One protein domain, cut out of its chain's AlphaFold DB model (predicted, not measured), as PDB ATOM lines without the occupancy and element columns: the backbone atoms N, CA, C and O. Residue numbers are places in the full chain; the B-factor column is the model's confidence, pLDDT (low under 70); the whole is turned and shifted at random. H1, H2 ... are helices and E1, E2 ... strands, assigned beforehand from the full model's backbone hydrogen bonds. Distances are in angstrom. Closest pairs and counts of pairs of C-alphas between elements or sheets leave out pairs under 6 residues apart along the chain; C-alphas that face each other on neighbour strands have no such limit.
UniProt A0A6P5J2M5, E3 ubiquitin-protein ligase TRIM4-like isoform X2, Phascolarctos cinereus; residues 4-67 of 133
ATOM      1  N   ALA A   4     196.133 188.960 251.335       70.69
ATOM      2  CA  ALA A   4     197.089 189.503 252.295       70.69
ATOM      3  C   ALA A   4     198.465 189.757 251.654       70.69
ATOM      4  O   ALA A   4     199.149 190.717 252.007       70.69
ATOM      5  N   LEU A   5     198.882 188.949 250.672       70.81
ATOM      6  CA  LEU A   5     200.115 189.192 249.912       70.81
ATOM      7  C   LEU A   5     200.024 190.449 249.028       70.81
ATOM      8  O   LEU A   5     201.010 191.182 248.894       70.81
ATOM      9  N   VAL A   6     198.847 190.714 248.458       73.25
ATOM     10  CA  VAL A   6     198.569 191.908 247.643       73.25
ATOM     11  C   VAL A   6     198.600 193.167 248.507       73.25
ATOM     12  O   VAL A   6     199.295 194.120 248.163       73.25
ATOM     13  N   ILE A   7     197.928 193.144 249.661       74.81
ATOM     14  CA  ILE A   7     197.905 194.267 250.610       74.81
ATOM     15  C   ILE A   7     199.327 194.607 251.073       74.81
ATOM     16  O   ILE A   7     199.776 195.734 250.874       74.81
ATOM     17  N   ARG A   8     200.098 193.613 251.539       74.06
ATOM     18  CA  ARG A   8     201.506 193.805 251.945       74.06
ATOM     19  C   ARG A   8     202.387 194.361 250.826       74.06
ATOM     20  O   ARG A   8     203.384 195.040 251.074       74.06
ATOM     21  N   SER A   9     202.060 194.032 249.577       72.94
ATOM     22  CA  SER A   9     202.792 194.515 248.408       72.94
ATOM     23  C   SER A   9     202.501 195.980 248.093       72.94
ATOM     24  O   SER A   9     203.423 196.675 247.664       72.94
ATOM     25  N   LEU A  10     201.261 196.415 248.326       74.50
ATOM     26  CA  LEU A  10     200.786 197.785 248.140       74.50
ATOM     27  C   LEU A  10     201.260 198.718 249.256       74.50
ATOM     28  O   LEU A  10     201.706 199.822 248.965       74.50
ATOM     29  N   GLU A  11     201.240 198.267 250.512       76.38
ATOM     30  CA  GLU A  11     201.677 199.063 251.671       76.38
ATOM     31  C   GLU A  11     203.091 199.634 251.484       76.38
ATOM     32  O   GLU A  11     203.316 200.823 251.687       76.38
ATOM     33  N   LYS A  12     204.038 198.826 250.985       71.44
ATOM     34  CA  LYS A  12     205.431 199.258 250.751       71.44
ATOM     35  C   LYS A  12     205.580 200.386 249.729       71.44
ATOM     36  O   LYS A  12     206.567 201.113 249.760       71.44
ATOM     37  N   GLU A  13     204.630 200.507 248.818       77.81
ATOM     38  CA  GLU A  13     204.685 201.439 247.688       77.81
ATOM     39  C   GLU A  13     203.841 202.694 247.954       77.81
ATOM     40  O   GLU A  13     204.063 203.737 247.338       77.81
ATOM     41  N   LEU A  14     202.907 202.602 248.907       79.88
ATOM     42  CA  LEU A  14     202.007 203.675 249.331       79.88
ATOM     43  C   LEU A  14     202.455 204.370 250.625       79.88
ATOM     44  O   LEU A  14     201.815 205.338 251.043       79.88
ATOM     45  N   PHE A  15     203.527 203.892 251.264       85.56
ATOM     46  CA  PHE A  15     204.039 204.459 252.510       85.56
ATOM     47  C   PHE A  15     205.203 205.411 252.277       85.56
ATOM     48  O   PHE A  15     206.117 205.173 251.482       85.56
ATOM     49  N   CYS A  16     205.197 206.490 253.048       86.12
ATOM     50  CA  CYS A  16     206.306 207.412 253.111       86.12
ATOM     51  C   CYS A  16     207.496 206.769 253.832       86.12
ATOM     52  O   CYS A  16     207.339 206.303 254.961       86.12
ATOM     53  N   PRO A  17     208.711 206.800 253.253       86.00
ATOM     54  CA  PRO A  17     209.890 206.216 253.893       86.00
ATOM     55  C   PRO A  17     210.347 206.980 255.146       86.00
ATOM     56  O   PRO A  17     211.187 206.478 255.880       86.00
ATOM     57  N   VAL A  18     209.821 208.190 255.383       89.75
ATOM     58  CA  VAL A  18     210.201 209.040 256.522       89.75
ATOM     59  C   VAL A  18     209.251 208.855 257.701       89.75
ATOM     60  O   VAL A  18     209.707 208.574 258.800       89.75
ATOM     61  N   CYS A  19     207.937 209.001 257.494       91.75
ATOM     62  CA  CYS A  19     206.963 208.844 258.582       91.75
ATOM     63  C   CYS A  19     206.380 207.429 258.698       91.75
ATOM     64  O   CYS A  19     205.603 207.175 259.613       91.75
ATOM     65  N   SER A  20     206.716 206.528 257.768       88.50
ATOM     66  CA  SER A  20     206.230 205.139 257.723       88.50
ATOM     67  C   SER A  20     204.703 204.999 257.728       88.50
ATOM     68  O   SER A  20     204.177 203.959 258.108       88.50
ATOM     69  N   ASN A  21     203.995 206.039 257.287       87.06
ATOM     70  CA  ASN A  21     202.544 206.064 257.140       87.06
ATOM     71  C   ASN A  21     202.173 206.259 255.663       87.06
ATOM     72  O   ASN A  21     203.032 206.613 254.850       87.06
ATOM     73  N   PHE A  22     200.899 206.065 255.315       83.12
ATOM     74  CA  PHE A  22     200.378 206.404 253.992       83.12
ATOM     75  C   PHE A  22     200.751 207.838 253.605       83.12
ATOM     76  O   PHE A  22     200.746 208.747 254.441       83.12
ATOM     77  N   PHE A  23     201.084 208.038 252.329       83.69
ATOM     78  CA  PHE A  23     201.427 209.362 251.829       83.69
ATOM     79  C   PHE A  23     200.304 210.372 252.068       83.69
ATOM     80  O   PHE A  23     199.211 210.237 251.523       83.69
ATOM     81  N   GLN A  24     200.629 211.433 252.802       83.31
ATOM     82  CA  GLN A  24     199.789 212.610 252.949       83.31
ATOM     83  C   GLN A  24     200.391 213.737 252.112       83.31
ATOM     84  O   GLN A  24     201.507 214.179 252.388       83.31
ATOM     85  N   ASP A  25     199.658 214.168 251.083       80.88
ATOM     86  CA  ASP A  25     200.107 215.159 250.095       80.88
ATOM     87  C   ASP A  25     201.482 214.798 249.482       80.88
ATOM     88  O   ASP A  25     202.502 215.411 249.815       80.88
ATOM     89  N   PRO A  26     201.550 213.722 248.669       83.31
ATOM     90  CA  PRO A  26     202.806 213.215 248.135       83.31
ATOM     91  C   PRO A  26     203.491 214.218 247.203       83.31
ATOM     92  O   PRO A  26     202.878 214.756 246.282       83.31
ATOM     93  N   VAL A  27     204.797 214.384 247.395       80.62
ATOM     94  CA  VAL A  27     205.684 215.188 246.553       80.62
ATOM     95  C   VAL A  27     206.807 214.301 246.040       80.62
ATOM     96  O   VAL A  27     207.491 213.630 246.818       80.62
ATOM     97  N   THR A  28     206.992 214.309 244.722       79.75
ATOM     98  CA  THR A  28     208.035 213.549 244.035       79.75
ATOM     99  C   THR A  28     209.210 214.459 243.692       79.75
ATOM    100  O   THR A  28     209.050 215.459 242.997       79.75
ATOM    101  N   GLY A  29     210.396 214.117 244.189       76.69
ATOM    102  CA  GLY A  29     211.626 214.836 243.862       76.69
ATOM    103  C   GLY A  29     212.176 214.467 242.477       76.69
ATOM    104  O   GLY A  29     211.807 213.432 241.918       76.69
ATOM    105  N   PRO A  30     213.135 215.242 241.944       73.56
ATOM    106  CA  PRO A  30     213.760 214.980 240.641       73.56
ATOM    107  C   PRO A  30     214.517 213.641 240.577       73.56
ATOM    108  O   PRO A  30     214.761 213.121 239.496       73.56
ATOM    109  N   CYS A  31     214.864 213.054 241.727       74.69
ATOM    110  CA  CYS A  31     215.450 211.717 241.822       74.69
ATOM    111  C   CYS A  31     214.422 210.571 241.732       74.69
ATOM    112  O   CYS A  31     214.799 209.413 241.893       74.69
ATOM    113  N   GLY A  32     213.135 210.876 241.531       74.88
ATOM    114  CA  GLY A  32     212.071 209.876 241.393       74.88
ATOM    115  C   GLY A  32     211.598 209.256 242.712       74.88
ATOM    116  O   GLY A  32     210.899 208.247 242.706       74.88
ATOM    117  N   ASN A  33     211.957 209.831 243.860       80.81
ATOM    118  CA  ASN A  33     211.440 209.404 245.160       80.81
ATOM    119  C   ASN A  33     210.257 210.269 245.601       80.81
ATOM    120  O   ASN A  33     210.260 211.480 245.384       80.81
ATOM    121  N   THR A  34     209.274 209.639 246.247       81.19
ATOM    122  CA  THR A  34     208.070 210.296 246.778       81.19
ATOM    123  C   THR A  34     208.109 210.347 248.309       81.19
ATOM    124  O   THR A  34     208.432 209.347 248.961       81.19
ATOM    125  N   TRP A  35     207.726 211.493 248.878       86.50
ATOM    126  CA  TRP A  35     207.561 211.745 250.319       86.50
ATOM    127  C   TRP A  35     206.245 212.465 250.598       86.50
ATOM    128  O   TRP A  35     205.682 213.067 249.694       86.50
ATOM    129  N   CYS A  36     205.768 212.463 251.844       86.81
ATOM    130  CA  CYS A  36     204.764 213.450 252.253       86.81
ATOM    131  C   CYS A  36     205.351 214.858 252.102       86.81
ATOM    132  O   CYS A  36     206.542 215.038 252.362       86.81
ATOM    133  N   ARG A  37     204.530 215.865 251.789       83.81
ATOM    134  CA  ARG A  37     204.970 217.270 251.723       83.81
ATOM    135  C   ARG A  37     205.744 217.699 252.972       83.81
ATOM    136  O   ARG A  37     206.814 218.287 252.863       83.81
ATOM    137  N   ALA A  38     205.235 217.337 254.150       87.31
ATOM    138  CA  ALA A  38     205.865 217.629 255.440       87.31
ATOM    139  C   ALA A  38     207.175 216.852 255.684       87.31
ATOM    140  O   ALA A  38     207.982 217.246 256.518       87.31
ATOM    141  N   CYS A  39     207.382 215.745 254.971       88.94
ATOM    142  CA  CYS A  39     208.575 214.906 255.067       88.94
ATOM    143  C   CYS A  39     209.594 215.191 253.954       88.94
ATOM    144  O   CYS A  39     210.635 214.535 253.908       88.94
ATOM    145  N   PHE A  40     209.288 216.107 253.034       84.75
ATOM    146  CA  PHE A  40     210.150 216.413 251.905       84.75
ATOM    147  C   PHE A  40     211.398 217.181 252.381       84.75
ATOM    148  O   PHE A  40     211.257 218.214 253.048       84.75
ATOM    149  N   PRO A  41     212.620 216.722 252.048       77.31
ATOM    150  CA  PRO A  41     213.846 217.400 252.461       77.31
ATOM    151  C   PRO A  41     213.896 218.847 251.953       77.31
ATOM    152  O   PRO A  41     213.788 219.088 250.754       77.31
ATOM    153  N   GLY A  42     214.079 219.810 252.860       76.88
ATOM    154  CA  GLY A  42     214.206 221.232 252.507       76.88
ATOM    155  C   GLY A  42     212.885 221.975 252.270       76.88
ATOM    156  O   GLY A  42     212.925 223.153 251.932       76.88
ATOM    157  N   GLY A  43     211.738 221.324 252.495       72.81
ATOM    158  CA  GLY A  43     210.418 221.898 252.242       72.81
ATOM    159  C   GLY A  43     210.029 221.780 250.769       72.81
ATOM    160  O   GLY A  43     210.798 222.109 249.869       72.81
ATOM    161  N   ALA A  44     208.835 221.255 250.503       68.75
ATOM    162  CA  ALA A  44     208.378 221.101 249.129       68.75
ATOM    163  C   ALA A  44     208.057 222.471 248.504       68.75
ATOM    164  O   ALA A  44     207.328 223.247 249.130       68.75
ATOM    165  N   PRO A  45     208.497 222.740 247.262       68.31
ATOM    166  CA  PRO A  45     208.068 223.917 246.516       68.31
ATOM    167  C   PRO A  45     206.540 223.966 246.394       68.31
ATOM    168  O   PRO A  45     205.881 222.933 246.219       68.31
ATOM    169  N   GLU A  46     205.969 225.165 246.485       66.19
ATOM    170  CA  GLU A  46     204.518 225.376 246.419       66.19
ATOM    171  C   GLU A  46     203.947 224.966 245.045       66.19
ATOM    172  O   GLU A  46     202.835 224.444 244.964       66.19
ATOM    173  N   GLU A  47     204.750 225.086 243.978       63.75
ATOM    174  CA  GLU A  47     204.359 224.740 242.605       63.75
ATOM    175  C   GLU A  47     204.474 223.249 242.257       63.75
ATOM    176  O   GLU A  47     203.932 222.820 241.234       63.75
ATOM    177  N   LEU A  48     205.121 222.421 243.092       58.94
ATOM    178  CA  LEU A  48     205.143 220.972 242.879       58.94
ATOM    179  C   LEU A  48     203.807 220.370 243.318       58.94
ATOM    180  O   LEU A  48     203.609 219.875 244.431       58.94
ATOM    181  N   ARG A  49     202.868 220.410 242.382       63.75
ATOM    182  CA  ARG A  49     201.764 219.468 242.300       63.75
ATOM    183  C   ARG A  49     202.241 218.383 241.357       63.75
ATOM    184  O   ARG A  49     202.378 218.672 240.175       63.75
ATOM    185  N   THR A  50     202.493 217.167 241.839       60.75
ATOM    186  CA  THR A  50     201.940 215.961 241.200       60.75
ATOM    187  C   THR A  50     202.461 214.645 241.764       60.75
ATOM    188  O   THR A  50     203.621 214.483 242.132       60.75
ATOM    189  N   SER A  51     201.497 213.721 241.730       61.31
ATOM    190  CA  SER A  51     201.573 212.281 241.502       61.31
ATOM    191  C   SER A  51     202.634 211.480 242.252       61.31
ATOM    192  O   SER A  51     203.840 211.647 242.065       61.31
ATOM    193  N   LEU A  52     202.135 210.469 242.972       62.72
ATOM    194  CA  LEU A  52     202.854 209.216 243.190       62.72
ATOM    195  C   LEU A  52     203.624 208.841 241.920       62.72
ATOM    196  O   LEU A  52     203.033 208.823 240.837       62.72
ATOM    197  N   CYS A  53     204.925 208.567 242.050       65.31
ATOM    198  CA  CYS A  53     205.763 208.200 240.915       65.31
ATOM    199  C   CYS A  53     205.092 207.120 240.069       65.31
ATOM    200  O   CYS A  53     204.791 206.031 240.571       65.31
ATOM    201  N   LEU A  54     204.932 207.395 238.773       60.16
ATOM    202  CA  LEU A  54     204.462 206.404 237.808       60.16
ATOM    203  C   LEU A  54     205.366 205.165 237.792       60.16
ATOM    204  O   LEU A  54     204.879 204.084 237.496       60.16
ATOM    205  N   ASP A  55     206.634 205.289 238.195       60.28
ATOM    206  CA  ASP A  55     207.548 204.157 238.359       60.28
ATOM    207  C   ASP A  55     207.142 203.218 239.501       60.28
ATOM    208  O   ASP A  55     207.183 202.002 239.328       60.28
ATOM    209  N   ARG A  56     206.691 203.749 240.648       66.31
ATOM    210  CA  ARG A  56     206.198 202.927 241.772       66.31
ATOM    211  C   ARG A  56     204.865 202.282 241.433       66.31
ATOM    212  O   ARG A  56     204.670 201.092 241.661       66.31
ATOM    213  N   VAL A  57     203.973 203.038 240.792       70.31
ATOM    214  CA  VAL A  57     202.716 202.498 240.253       70.31
ATOM    215  C   VAL A  57     202.997 201.452 239.168       70.31
ATOM    216  O   VAL A  57     202.358 200.409 239.140       70.31
ATOM    217  N   GLY A  58     203.991 201.667 238.310       65.12
ATOM    218  CA  GLY A  58     204.418 200.733 237.271       65.12
ATOM    219  C   GLY A  58     205.049 199.464 237.840       65.12
ATOM    220  O   GLY A  58     204.765 198.368 237.360       65.12
ATOM    221  N   ALA A  59     205.859 199.580 238.894       67.12
ATOM    222  CA  ALA A  59     206.409 198.449 239.634       67.12
ATOM    223  C   ALA A  59     205.304 197.655 240.347       67.12
ATOM    224  O   ALA A  59     205.299 196.425 240.285       67.12
ATOM    225  N   LEU A  60     204.328 198.343 240.948       68.88
ATOM    226  CA  LEU A  60     203.117 197.731 241.489       68.88
ATOM    227  C   LEU A  60     202.341 196.986 240.415       68.88
ATOM    228  O   LEU A  60     202.042 195.815 240.602       68.88
ATOM    229  N   LEU A  61     202.053 197.625 239.282       67.56
ATOM    230  CA  LEU A  61     201.330 197.008 238.176       67.56
ATOM    231  C   LEU A  61     202.070 195.775 237.656       67.56
ATOM    232  O   LEU A  61     201.435 194.744 237.486       67.56
ATOM    233  N   LYS A  62     203.397 195.816 237.493       67.44
ATOM    234  CA  LYS A  62     204.201 194.637 237.119       67.44
ATOM    235  C   LYS A  62     204.113 193.519 238.162       67.44
ATOM    236  O   LYS A  62     203.916 192.360 237.812       67.44
ATOM    237  N   ARG A  63     204.205 193.839 239.456       68.25
ATOM    238  CA  ARG A  63     204.068 192.850 240.542       68.25
ATOM    239  C   ARG A  63     202.655 192.262 240.593       68.25
ATOM    240  O   ARG A  63     202.512 191.059 240.762       68.25
ATOM    241  N   LEU A  64     201.631 193.085 240.380       69.75
ATOM    242  CA  LEU A  64     200.229 192.674 240.292       69.75
ATOM    243  C   LEU A  64     199.937 191.859 239.021       69.75
ATOM    244  O   LEU A  64     199.124 190.949 239.073       69.75
ATOM    245  N   GLN A  65     200.623 192.122 237.905       65.81
ATOM    246  CA  GLN A  65     200.523 191.328 236.670       65.81
ATOM    247  C   GLN A  65     201.013 189.888 236.873       65.81
ATOM    248  O   GLN A  65     200.438 188.961 236.306       65.81
ATOM    249  N   HIS A  66     202.048 189.690 237.697       63.94
ATOM    250  CA  HIS A  66     202.531 188.358 238.080       63.94
ATOM    251  C   HIS A  66     201.693 187.713 239.190       63.94
ATOM    252  O   HIS A  66     201.609 186.488 239.264       63.94
ATOM    253  N   LEU A  67     201.029 188.520 240.021       60.91
ATOM    254  CA  LEU A  67     199.957 188.083 240.914       60.91
ATOM    255  C   LEU A  67     198.674 187.927 240.096       60.91
ATOM    256  O   LEU A  67     197.687 188.625 240.328       60.91
TER     257      LEU A  67
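This is residues 4 to 67 of the 133 residues of the protein "E3 ubiquitin-protein ligase TRIM4-like isoform X2" of Phascolarctos cinereus (UniProt A0A6P5J2M5). A small hairpin of two short strands, E1 and E2, sits in a head made mostly of loops, and two helices, H1 and H2, extend from that head side by side as a long stem. The chain enters along H1 and leaves along H2, with both printed ends at the end of the stem away from the head. The printed part has 64 residues, with two named helices and two named strands in the order H1, E1, E2, H2; the sheet, order E1 - E2, is antiparallel. The class is mostly helix, though under half of the residues are in named elements. The outline is elongated, 38 by 20 by 15 A, and only just compact, close to loose, with a radius of gyration of the C-alphas of 12.4 A.

Find C-alpha 26 at (202.806, 213.215, 248.135), where E1 begins; it covers residues 26 to 28. E2 is residues 34 to 36. H1, residues 4 to 14, starts at C-alpha 4 at (197.089, 189.503, 252.295) and is 15.3 A long. H2, residues 54 to 66, runs 18.2 A to C-alpha 66 at (202.531, 188.358, 238.080).

Look first at the hairpin of E1 and E2, antiparallel at 145 degrees: N 27 and O 35 are 2.8 A apart, within hydrogen-bond range. H1 and H2 touch, their closest C-alphas, of Glu 13 and Arg 56, being 6.3 A apart. They run opposite ways at a shallow tilt of 12 degrees. H1 is apart from E2, and H2 from E1. Every O i to N i+4 pair is within hydrogen-bond range in H2, and 5 of 7 in H1.

The farthest C-alphas, of Glu 46 and His 66, are 38.0 A apart. The printed part has no cut. The links H1 to E1 and E2 to H2 are long. Residues 44 to 56 and 58 to 67 have pLDDT under 70.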